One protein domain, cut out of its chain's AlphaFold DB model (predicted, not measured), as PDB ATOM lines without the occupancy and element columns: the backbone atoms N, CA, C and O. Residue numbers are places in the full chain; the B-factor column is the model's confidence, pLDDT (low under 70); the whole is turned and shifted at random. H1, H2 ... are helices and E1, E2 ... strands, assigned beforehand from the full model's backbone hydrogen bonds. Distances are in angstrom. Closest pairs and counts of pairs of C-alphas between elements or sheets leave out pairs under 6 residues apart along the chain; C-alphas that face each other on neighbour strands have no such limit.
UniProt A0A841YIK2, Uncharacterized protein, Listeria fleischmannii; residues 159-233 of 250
ATOM      1  N   GLU A 159      24.876 -17.039  -5.608       79.31
ATOM      2  CA  GLU A 159      23.587 -17.732  -5.605       79.31
ATOM      3  C   GLU A 159      22.925 -17.637  -4.219       79.31
ATOM      4  O   GLU A 159      23.564 -17.871  -3.190       79.31
ATOM      5  N   VAL A 160      21.646 -17.267  -4.198       78.31
ATOM      6  CA  VAL A 160      20.836 -17.096  -2.990       78.31
ATOM      7  C   VAL A 160      19.866 -18.259  -2.883       78.31
ATOM      8  O   VAL A 160      19.107 -18.539  -3.811       78.31
ATOM      9  N   SER A 161      19.875 -18.921  -1.728       81.12
ATOM     10  CA  SER A 161      18.946 -20.014  -1.461       81.12
ATOM     11  C   SER A 161      17.508 -19.504  -1.317       81.12
ATOM     12  O   SER A 161      17.268 -18.407  -0.806       81.12
ATOM     13  N   LEU A 162      16.533 -20.326  -1.711       76.62
ATOM     14  CA  LEU A 162      15.110 -20.005  -1.546       76.62
ATOM     15  C   LEU A 162      14.732 -19.816  -0.070       76.62
ATOM     16  O   LEU A 162      13.892 -18.978   0.242       76.62
ATOM     17  N   SER A 163      15.396 -20.532   0.842       76.25
ATOM     18  CA  SER A 163      15.213 -20.392   2.289       76.25
ATOM     19  C   SER A 163      15.651 -19.016   2.800       76.25
ATOM     20  O   SER A 163      14.988 -18.446   3.662       76.25
ATOM     21  N   THR A 164      16.734 -18.455   2.254       74.25
ATOM     22  CA  THR A 164      17.176 -17.087   2.567       74.25
ATOM     23  C   THR A 164      16.159 -16.063   2.064       74.25
ATOM     24  O   THR A 164      15.780 -15.157   2.799       74.25
ATOM     25  N   LEU A 165      15.647 -16.247   0.844       78.50
ATOM     26  CA  LEU A 165      14.624 -15.365   0.277       78.50
ATOM     27  C   LEU A 165      13.305 -15.421   1.049       78.50
ATOM     28  O   LEU A 165      12.678 -14.384   1.218       78.50
ATOM     29  N   LEU A 166      12.900 -16.590   1.544       74.38
ATOM     30  CA  LEU A 166      11.688 -16.733   2.352       74.38
ATOM     31  C   LEU A 166      11.821 -16.050   3.723       74.38
ATOM     32  O   LEU A 166      10.839 -15.525   4.243       74.38
ATOM     33  N   ARG A 167      13.023 -16.051   4.313       71.12
ATOM     34  CA  ARG A 167      13.287 -15.431   5.623       71.12
ATOM     35  C   ARG A 167      13.456 -13.917   5.541       71.12
ATOM     36  O   ARG A 167      12.938 -13.211   6.390       71.12
ATOM     37  N   GLU A 168      14.176 -13.425   4.539       72.88
ATOM     38  CA  GLU A 168      14.562 -12.008   4.458       72.88
ATOM     39  C   GLU A 168      13.740 -11.212   3.433       72.88
ATOM     40  O   GLU A 168      13.645  -9.985   3.506       72.88
ATOM     41  N   GLY A 169      13.169 -11.899   2.443       71.94
ATOM     42  CA  GLY A 169      12.388 -11.302   1.371       71.94
ATOM     43  C   GLY A 169      10.998 -10.941   1.847       71.94
ATOM     44  O   GLY A 169      10.223 -11.815   2.207       71.94
ATOM     45  N   VAL A 170      10.682  -9.654   1.802       74.06
ATOM     46  CA  VAL A 170       9.388  -9.093   2.204       74.06
ATOM     47  C   VAL A 170       8.553  -8.759   0.977       74.06
ATOM     48  O   VAL A 170       7.363  -9.042   0.940       74.06
ATOM     49  N   TYR A 171       9.170  -8.214  -0.073       76.19
ATOM     50  CA  TYR A 171       8.466  -7.830  -1.295       76.19
ATOM     51  C   TYR A 171       8.935  -8.663  -2.475       76.19
ATOM     52  O   TYR A 171      10.132  -8.721  -2.769       76.19
ATOM     53  N   ILE A 172       7.993  -9.251  -3.199       79.38
ATOM     54  CA  ILE A 172       8.261 -10.091  -4.359       79.38
ATOM     55  C   ILE A 172       7.587  -9.472  -5.568       79.38
ATOM     56  O   ILE A 172       6.386  -9.219  -5.569       79.38
ATOM     57  N   TYR A 173       8.370  -9.255  -6.612       80.31
ATOM     58  CA  TYR A 173       7.891  -8.680  -7.859       80.31
ATOM     59  C   TYR A 173       7.921  -9.770  -8.913       80.31
ATOM     60  O   TYR A 173       9.000 -10.304  -9.186       80.31
ATOM     61  N   THR A 174       6.778 -10.117  -9.498       79.44
ATOM     62  CA  THR A 174       6.711 -11.153 -10.536       79.44
ATOM     63  C   THR A 174       6.897 -10.588 -11.940       79.44
ATOM     64  O   THR A 174       6.911  -9.374 -12.169       79.44
ATOM     65  N   HIS A 175       7.106 -11.483 -12.905       73.25
ATOM     66  CA  HIS A 175       7.129 -11.134 -14.326       73.25
ATOM     67  C   HIS A 175       5.796 -10.549 -14.808       73.25
ATOM     68  O   HIS A 175       5.804  -9.668 -15.665       73.25
ATOM     69  N   ASP A 176       4.700 -10.953 -14.169       73.06
ATOM     70  CA  ASP A 176       3.330 -10.535 -14.475       73.06
ATOM     71  C   ASP A 176       2.993  -9.137 -13.921       73.06
ATOM     72  O   ASP A 176       1.838  -8.733 -13.922       73.06
ATOM     73  N   LYS A 177       4.003  -8.395 -13.433       69.06
ATOM     74  CA  LYS A 177       3.899  -7.066 -12.790       69.06
ATOM     75  C   LYS A 177       3.071  -7.035 -11.501       69.06
ATOM     76  O   LYS A 177       2.883  -5.973 -10.920       69.06
ATOM     77  N   VAL A 178       2.684  -8.201 -10.997       75.00
ATOM     78  CA  VAL A 178       2.001  -8.330  -9.718       75.00
ATOM     79  C   VAL A 178       3.015  -8.270  -8.576       75.00
ATOM     80  O   VAL A 178       4.089  -8.882  -8.617       75.00
ATOM     81  N   ASN A 179       2.657  -7.516  -7.541       74.31
ATOM     82  CA  ASN A 179       3.465  -7.371  -6.341       74.31
ATOM     83  C   ASN A 179       2.891  -8.248  -5.247       74.31
ATOM     84  O   ASN A 179       1.699  -8.189  -4.967       74.31
ATOM     85  N   TYR A 180       3.750  -9.009  -4.592       77.12
ATOM     86  CA  TYR A 180       3.358  -9.843  -3.476       77.12
ATOM     87  C   TYR A 180       4.126  -9.451  -2.223       77.12
ATOM     88  O   TYR A 180       5.303  -9.080  -2.282       77.12
ATOM     89  N   LEU A 181       3.446  -9.532  -1.088       77.12
ATOM     90  CA  LEU A 181       4.025  -9.356   0.233       77.12
ATOM     91  C   LEU A 181       4.219 -10.730   0.868       77.12
ATOM     92  O   LEU A 181       3.271 -11.499   0.953       77.12
ATOM     93  N   ASN A 182       5.429 -11.046   1.304       74.94
ATOM     94  CA  ASN A 182       5.701 -12.281   2.024       74.94
ATOM     95  C   ASN A 182       5.228 -12.165   3.472       74.94
ATOM     96  O   ASN A 182       5.586 -11.218   4.167       74.94
ATOM     97  N   LEU A 183       4.447 -13.147   3.915       71.50
ATOM     98  CA  LEU A 183       3.971 -13.253   5.293       71.50
ATOM     99  C   LEU A 183       4.887 -14.142   6.153       71.50
ATOM    100  O   LEU A 183       4.586 -14.403   7.312       71.50
ATOM    101  N   HIS A 184       5.993 -14.644   5.588       64.62
ATOM    102  CA  HIS A 184       7.005 -15.496   6.235       64.62
ATOM    103  C   HIS A 184       6.492 -16.837   6.791       64.62
ATOM    104  O   HIS A 184       7.256 -17.617   7.359       64.62
ATOM    105  N   ASN A 185       5.224 -17.159   6.549       67.56
ATOM    106  CA  ASN A 185       4.562 -18.413   6.902       67.56
ATOM    107  C   ASN A 185       4.432 -19.375   5.700       67.56
ATOM    108  O   ASN A 185       3.727 -20.376   5.789       67.56
ATOM    109  N   GLY A 186       5.099 -19.071   4.581       62.03
ATOM    110  CA  GLY A 186       4.980 -19.820   3.324       62.03
ATOM    111  C   GLY A 186       3.880 -19.308   2.391       62.03
ATOM    112  O   GLY A 186       3.762 -19.807   1.272       62.03
ATOM    113  N   TYR A 187       3.134 -18.280   2.799       64.69
ATOM    114  CA  TYR A 187       2.163 -17.582   1.967       64.69
ATOM    115  C   TYR A 187       2.617 -16.168   1.636       64.69
ATOM    116  O   TYR A 187       3.413 -15.534   2.335       64.69
ATOM    117  N   VAL A 188       2.070 -15.676   0.537       75.00
ATOM    118  CA  VAL A 188       2.318 -14.353  -0.001       75.00
ATOM    119  C   VAL A 188       1.002 -13.706  -0.397       75.00
ATOM    120  O   VAL A 188       0.125 -14.320  -1.000       75.00
ATOM    121  N   LEU A 189       0.865 -12.440  -0.046       75.38
ATOM    122  CA  LEU A 189      -0.339 -11.661  -0.244       75.38
ATOM    123  C   LEU A 189      -0.210 -10.860  -1.539       75.38
ATOM    124  O   LEU A 189       0.691 -10.029  -1.664       75.38
ATOM    125  N   GLN A 190      -1.090 -11.101  -2.504       74.50
ATOM    126  CA  GLN A 190      -1.124 -10.327  -3.741       74.50
ATOM    127  C   GLN A 190      -1.597  -8.896  -3.468       74.50
ATOM    128  O   GLN A 190      -2.743  -8.690  -3.082       74.50
ATOM    129  N   ARG A 191      -0.753  -7.890  -3.713       65.19
ATOM    130  CA  ARG A 191      -1.159  -6.479  -3.679       65.19
ATOM    131  C   ARG A 191      -1.818  -6.093  -5.001       65.19
ATOM    132  O   ARG A 191      -1.208  -6.217  -6.062       65.19
ATOM    133  N   SER A 192      -3.038  -5.575  -4.909       59.22
ATOM    134  CA  SER A 192      -3.726  -4.882  -6.000       59.22
ATOM    135  C   SER A 192      -2.972  -3.606  -6.395       59.22
ATOM    136  O   SER A 192      -2.476  -2.873  -5.535       59.22
ATOM    137  N   GLU A 193      -2.897  -3.335  -7.701       52.84
ATOM    138  CA  GLU A 193      -2.266  -2.135  -8.270       52.84
ATOM    139  C   GLU A 193      -2.993  -0.831  -7.885       52.84
ATOM    140  O   GLU A 193      -2.378   0.231  -7.903       52.84
ATOM    141  N   TYR A 194      -4.265  -0.912  -7.474       45.97
ATOM    142  CA  TYR A 194      -5.139   0.243  -7.218       45.97
ATOM    143  C   TYR A 194      -5.595   0.365  -5.758       45.97
ATOM    144  O   TYR A 194      -6.564   1.061  -5.469       45.97
ATOM    145  N   GLY A 195      -4.933  -0.322  -4.821       43.72
ATOM    146  CA  GLY A 195      -5.312  -0.270  -3.402       43.72
ATOM    147  C   GLY A 195      -6.675  -0.904  -3.092       43.72
ATOM    148  O   GLY A 195      -7.175  -0.751  -1.984       43.72
ATOM    149  N   SER A 196      -7.272  -1.628  -4.044       39.09
ATOM    150  CA  SER A 196      -8.506  -2.378  -3.820       39.09
ATOM    151  C   SER A 196      -8.240  -3.667  -3.034       39.09
ATOM    152  O   SER A 196      -7.265  -4.380  -3.276       39.09
ATOM    153  N   TYR A 197      -9.147  -3.975  -2.108       42.59
ATOM    154  CA  TYR A 197      -9.100  -5.077  -1.138       42.59
ATOM    155  C   TYR A 197      -9.320  -6.481  -1.736       42.59
ATOM    156  O   TYR A 197      -9.869  -7.364  -1.086       42.59
ATOM    157  N   GLN A 198      -8.889  -6.725  -2.975       45.69
ATOM    158  CA  GLN A 198      -8.830  -8.081  -3.534       45.69
ATOM    159  C   GLN A 198      -7.430  -8.655  -3.333       45.69
ATOM    160  O   GLN A 198      -6.640  -8.839  -4.259       45.69
ATOM    161  N   THR A 199      -7.109  -8.894  -2.069       59.09
ATOM    162  CA  THR A 199      -5.865  -9.526  -1.635       59.09
ATOM    163  C   THR A 199      -6.054 -11.033  -1.610       59.09
ATOM    164  O   THR A 199      -6.595 -11.590  -0.660       59.09
ATOM    165  N   LYS A 200      -5.611 -11.710  -2.674       65.25
ATOM    166  CA  LYS A 200      -5.561 -13.174  -2.719       65.25
ATOM    167  C   LYS A 200      -4.292 -13.659  -2.019       65.25
ATOM    168  O   LYS A 200      -3.191 -13.206  -2.347       65.25
ATOM    169  N   ALA A 201      -4.443 -14.574  -1.066       66.38
ATOM    170  CA  ALA A 201      -3.319 -15.316  -0.513       66.38
ATOM    171  C   ALA A 201      -2.907 -16.401  -1.515       66.38
ATOM    172  O   ALA A 201      -3.734 -17.179  -1.989       66.38
ATOM    173  N   VAL A 202      -1.630 -16.416  -1.869       69.94
ATOM    174  CA  VAL A 202      -1.032 -17.374  -2.800       69.94
ATOM    175  C   VAL A 202       0.168 -18.003  -2.106       69.94
ATOM    176  O   VAL A 202       0.749 -17.416  -1.194       69.94
ATOM    177  N   THR A 203       0.546 -19.216  -2.484       74.81
ATOM    178  CA  THR A 203       1.710 -19.865  -1.878       74.81
ATOM    179  C   THR A 203       3.006 -19.205  -2.352       74.81
ATOM    180  O   THR A 203       3.147 -18.791  -3.509       74.81
ATOM    181  N   TRP A 204       3.989 -19.124  -1.454       72.12
ATOM    182  CA  TRP A 204       5.325 -18.619  -1.767       72.12
ATOM    183  C   TRP A 204       5.946 -19.382  -2.939       72.12
ATOM    184  O   TRP A 204       6.579 -18.777  -3.798       72.12
ATOM    185  N   GLU A 205       5.745 -20.699  -3.008       76.38
ATOM    186  CA  GLU A 205       6.314 -21.540  -4.061       76.38
ATOM    187  C   GLU A 205       5.759 -21.227  -5.450       76.38
ATOM    188  O   GLU A 205       6.500 -21.246  -6.436       76.38
ATOM    189  N   GLU A 206       4.472 -20.902  -5.547       77.62
ATOM    190  CA  GLU A 206       3.871 -20.516  -6.819       77.62
ATOM    191  C   GLU A 206       4.395 -19.149  -7.275       77.62
ATOM    192  O   GLU A 206       4.784 -18.959  -8.432       77.62
ATOM    193  N   VAL A 207       4.482 -18.200  -6.344       82.50
ATOM    194  CA  VAL A 207       4.918 -16.834  -6.643       82.50
ATOM    195  C   VAL A 207       6.414 -16.765  -6.907       82.50
ATOM    196  O   VAL A 207       6.832 -16.073  -7.834       82.50
ATOM    197  N   ILE A 208       7.245 -17.509  -6.174       82.31
ATOM    198  CA  ILE A 208       8.701 -17.476  -6.350       82.31
ATOM    199  C   ILE A 208       9.105 -18.012  -7.724       82.31
ATOM    200  O   ILE A 208      10.070 -17.513  -8.302       82.31
ATOM    201  N   ARG A 209       8.344 -18.960  -8.300       81.44
ATOM    202  CA  ARG A 209       8.514 -19.449  -9.685       81.44
ATOM    203  C   ARG A 209       8.308 -18.340 -10.718       81.44
ATOM    204  O   ARG A 209       9.028 -18.303 -11.712       81.44
ATOM    205  N   LYS A 210       7.385 -17.418 -10.441       82.25
ATOM    206  CA  LYS A 210       7.058 -16.247 -11.270       82.25
ATOM    207  C   LYS A 210       7.855 -14.996 -10.870       82.25
ATOM    208  O   LYS A 210       7.795 -13.978 -11.560       82.25
ATOM    209  N   ALA A 211       8.599 -15.043  -9.763       79.62
ATOM    210  CA  ALA A 211       9.287 -13.895  -9.188       79.62
ATOM    211  C   ALA A 211      10.491 -13.470 -10.026       79.62
ATOM    212  O   ALA A 211      11.388 -14.252 -10.308       79.62
ATOM    213  N   ARG A 212      10.552 -12.188 -10.360       80.06
ATOM    214  CA  ARG A 212      11.651 -11.558 -11.083       80.06
ATOM    215  C   ARG A 212      12.733 -11.048 -10.134       80.06
ATOM    216  O   ARG A 212      13.921 -11.203 -10.411       80.06
ATOM    217  N   TYR A 213      12.338 -10.419  -9.030       79.94
ATOM    218  CA  TYR A 213      13.254  -9.995  -7.972       79.94
ATOM    219  C   TYR A 213      12.543  -9.902  -6.621       79.94
ATOM    220  O   TYR A 213      11.347  -9.621  -6.545       79.94
ATOM    221  N   VAL A 214      13.310 -10.123  -5.560       79.12
ATOM    222  CA  VAL A 214      12.856 -10.133  -4.168       79.12
ATOM    223  C   VAL A 214      13.598  -9.046  -3.400       79.12
ATOM    224  O   VAL A 214      14.808  -8.870  -3.579       79.12
ATOM    225  N   ARG A 215      12.880  -8.305  -2.555       74.38
ATOM    226  CA  ARG A 215      13.419  -7.210  -1.744       74.38
ATOM    227  C   ARG A 215      13.131  -7.395  -0.261       74.38
ATOM    228  O   ARG A 215      12.118  -7.988   0.092       74.38
ATOM    229  N   ASN A 216      13.990  -6.841   0.588       71.88
ATOM    230  CA  ASN A 216      13.772  -6.796   2.036       71.88
ATOM    231  C   ASN A 216      12.863  -5.620   2.440       71.88
ATOM    232  O   ASN A 216      12.493  -4.786   1.606       71.88
ATOM    233  N   ALA A 217      12.546  -5.535   3.735       65.00
ATOM    234  CA  ALA A 217      11.760  -4.444   4.321       65.00
ATOM    235  C   ALA A 217      12.352  -3.051   4.038       65.00
ATOM    236  O   ALA A 217      11.611  -2.102   3.802       65.00
ATOM    237  N   SER A 218      13.683  -2.935   3.986       58.56
ATOM    238  CA  SER A 218      14.393  -1.683   3.688       58.56
ATOM    239  C   SER A 218      14.496  -1.364   2.188       58.56
ATOM    240  O   SER A 218      15.147  -0.394   1.802       58.56
ATOM    241  N   GLY A 219      13.853  -2.155   1.322       58.22
ATOM    242  CA  GLY A 219      13.771  -1.914  -0.120       58.22
ATOM    243  C   GLY A 219      14.999  -2.346  -0.929       58.22
ATOM    244  O   GLY A 219      15.042  -2.106  -2.140       58.22
ATOM    245  N   HIS A 220      15.977  -3.006  -0.309       65.56
ATOM    246  CA  HIS A 220      17.149  -3.572  -0.976       65.56
ATOM    247  C   HIS A 220      16.790  -4.856  -1.719       65.56
ATOM    248  O   HIS A 220      16.039  -5.686  -1.215       65.56
ATOM    249  N   VAL A 221      17.356  -5.038  -2.913       72.31
ATOM    250  CA  VAL A 221      17.189  -6.266  -3.699       72.31
ATOM    251  C   VAL A 221      18.083  -7.358  -3.120       72.31
ATOM    252  O   VAL A 221      19.304  -7.250  -3.176       72.31
ATOM    253  N   ILE A 222      17.461  -8.408  -2.590       76.06
ATOM    254  CA  ILE A 222      18.141  -9.563  -1.990       76.06
ATOM    255  C   ILE A 222      18.501 -10.575  -3.077       76.06
ATOM    256  O   ILE A 222      19.594 -11.132  -3.089       76.06
ATOM    257  N   GLY A 223      17.583 -10.789  -4.022       77.81
ATOM    258  CA  GLY A 223      17.754 -11.770  -5.084       77.81
ATOM    259  C   GLY A 223      17.081 -11.341  -6.375       77.81
ATOM    260  O   GLY A 223      15.944 -10.869  -6.374       77.81
ATOM    261  N   VAL A 224      17.778 -11.540  -7.488       81.56
ATOM    262  CA  VAL A 224      17.250 -11.400  -8.847       81.56
ATOM    263  C   VAL A 224      17.202 -12.778  -9.485       81.56
ATOM    264  O   VAL A 224      18.180 -13.527  -9.422       81.56
ATOM    265  N   ARG A 225      16.074 -13.113 -10.109       79.56
ATOM    266  CA  ARG A 225      15.911 -14.387 -10.803       79.56
ATOM    267  C   ARG A 225      16.671 -14.370 -12.125       79.56
ATOM    268  O   ARG A 225      16.486 -13.473 -12.949       79.56
ATOM    269  N   ARG A 226      17.510 -15.383 -12.338       77.88
ATOM    270  CA  ARG A 226      18.165 -15.682 -13.617       77.88
ATOM    271  C   ARG A 226      17.982 -17.169 -13.909       77.88
ATOM    272  O   ARG A 226      18.562 -18.021 -13.241       77.88
ATOM    273  N   GLY A 227      17.131 -17.482 -14.886       80.19
ATOM    274  CA  GLY A 227      16.706 -18.859 -15.146       80.19
ATOM    275  C   GLY A 227      15.935 -19.443 -13.957       80.19
ATOM    276  O   GLY A 227      14.950 -18.855 -13.504       80.19
ATOM    277  N   ASN A 228      16.402 -20.582 -13.439       77.62
ATOM    278  CA  ASN A 228      15.790 -21.281 -12.300       77.62
ATOM    279  C   ASN A 228      16.391 -20.911 -10.936       77.62
ATOM    280  O   ASN A 228      15.953 -21.443  -9.921       77.62
ATOM    281  N   ARG A 229      17.390 -20.022 -10.898       82.25
ATOM    282  CA  ARG A 229      18.136 -19.679  -9.681       82.25
ATOM    283  C   ARG A 229      18.038 -18.190  -9.371       82.25
ATOM    284  O   ARG A 229      17.757 -17.371 -10.252       82.25
ATOM    285  N   PHE A 230      18.272 -17.844  -8.110       83.81
ATOM    286  CA  PHE A 230      18.333 -16.463  -7.646       83.81
ATOM    287  C   PHE A 230      19.762 -16.086  -7.312       83.81
ATOM    288  O   PHE A 230      20.496 -16.875  -6.724       83.81
ATOM    289  N   TYR A 231      20.137 -14.862  -7.655       78.94
ATOM    290  CA  TYR A 231      21.470 -14.344  -7.393       78.94
ATOM    291  C   TYR A 231      21.400 -12.977  -6.722       78.94
ATOM    292  O   TYR A 231      20.525 -12.164  -7.038       78.94
ATOM    293  N   THR A 232      22.332 -12.706  -5.810       74.81
ATOM    294  CA  THR A 232      22.517 -11.373  -5.231       74.81
ATOM    295  C   THR A 232      22.928 -10.419  -6.340       74.81
ATOM    296  O   THR A 232      23.862 -10.714  -7.088       74.81
ATOM    297  N   GLN A 233      22.295  -9.257  -6.441       61.62
ATOM    298  CA  GLN A 233      22.697  -8.282  -7.446       61.62
ATOM    299  C   GLN A 233      23.915  -7.489  -6.941       61.62
ATOM    300  O   GLN A 233      23.765  -6.719  -5.991       61.62
TER     301      GLN A 233
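AT A GLANCE: This is residues 159 to 233 of the 250 residues of an uncharacterized protein of Listeria fleischmannii (UniProt A0A841YIK2). The domain is one sheet of seven antiparallel strands, strongly twisted and curled like part of a barrel, with two short helices, H1 and H2, within the curl on one face and no named helix on the other. E1 and E5 lie near the middle, E4 and E7 form the edges, and the loop of residues 192 to 200 between E3 and E4 makes one end of the longest axis. The printed part has 75 residues, with two named helices and seven named strands in the order H1 E1 E2 E3 E4 H2 E5 E6 E7; across the sheet the order is E4 E3 E2 E1 E5 E6 E7. The class is mixed, helices and strands. The whole is compact, with a radius of gyration of the C-alphas of 11.4 A, and only just elongated, with spans of 35 by 23 by 23 A.

HOW THE PARTS SIT: Residues 159 to 160 make a short antiparallel pairing with residues 230 to 231 of E7, a strand of residues 229 to 231. H1, residues 162 to 168, is on the sheet at a height over the sheet of 7.3 A. It lies over none of the strands, but only just: 2 of its 7 C-alphas fall on E1, residues 171 to 174. E2, residues 179 to 182, forms a hairpin with E1, with N 172 and O 180 2.8 A apart, within hydrogen-bond range. E3, residues 187 to 191, forms a hairpin with E2, with N 189 and O 181 at 2.8 A. E4, residues 201 to 203, forms a hairpin with E3, with N 188 and O 202 at 2.8 A. E1 to E4 are a meander, each strand the antiparallel neighbour of the one before. H2, residues 204 to 210, is on the sheet, on the same face as H1: two layers, helices on one face of a sheet. The closest C-alphas of H2 and E3 are those of Trp 204 and Tyr 187, 5.0 A apart. H1 and H2 are close but not clearly touching, with the closest C-alphas, those of Leu 166 and Trp 204, 7.8 A apart; their lines are only just about perpendicular, at 71 degrees. E5, residues 211 to 215, is the antiparallel neighbour of E1, with N 212 and O 173 at 2.7 A. E6, residues 221 to 226, forms a hairpin with E5, with N 214 and O 223 at 2.9 A. The closest C-alphas of H1 and E6 are those of Leu 165 and Ile 222, 7.2 A apart. E6 and E7 form a hairpin, with N 224 and O 231 at 2.9 A, and E5 E6 E7 are a second meander. The pairing of E6 is staggered: residues 221 to 224 pair with E5 and residues 224 to 226 with E7. E4 and E7, the edge strands, are apart. Every O i to N i+4 pair is within hydrogen-bond range in H1, and 2 of 3 are in H2.

IN THESE COORDINATES: H1 begins at C-alpha 162 (15.110, -20.005, -1.546) and is 10.0 A long. E1 and E2 are each 10.0 A long, E3 is 12.9 A and E4 is 6.9 A. H2 begins at C-alpha 204 (5.325, -18.619, -1.767) and is 9.9 A long. E5 is 10.8 A long, and E6, the longest strand by residues, is 13.7 A. E7 is 6.7 A long and ends at C-alpha 231 (21.470, -14.344, -7.393).

THE WHOLE: The two C-alphas farthest apart are those of Glu 159 and Ser 196, at 35.6 A. The first and last printed C-alphas, those of Glu 159 and Gln 233, are 9.7 A apart. The printed part has no cut. No link is long; that from E3 to E4, with 9 residues, is short, and the others are tight. The mean pLDDT of the printed part is 71.7, and 22 residues are under 70: residue 177, residues 184 to 187, 191 to 202 and 217 to 220, and residue 233.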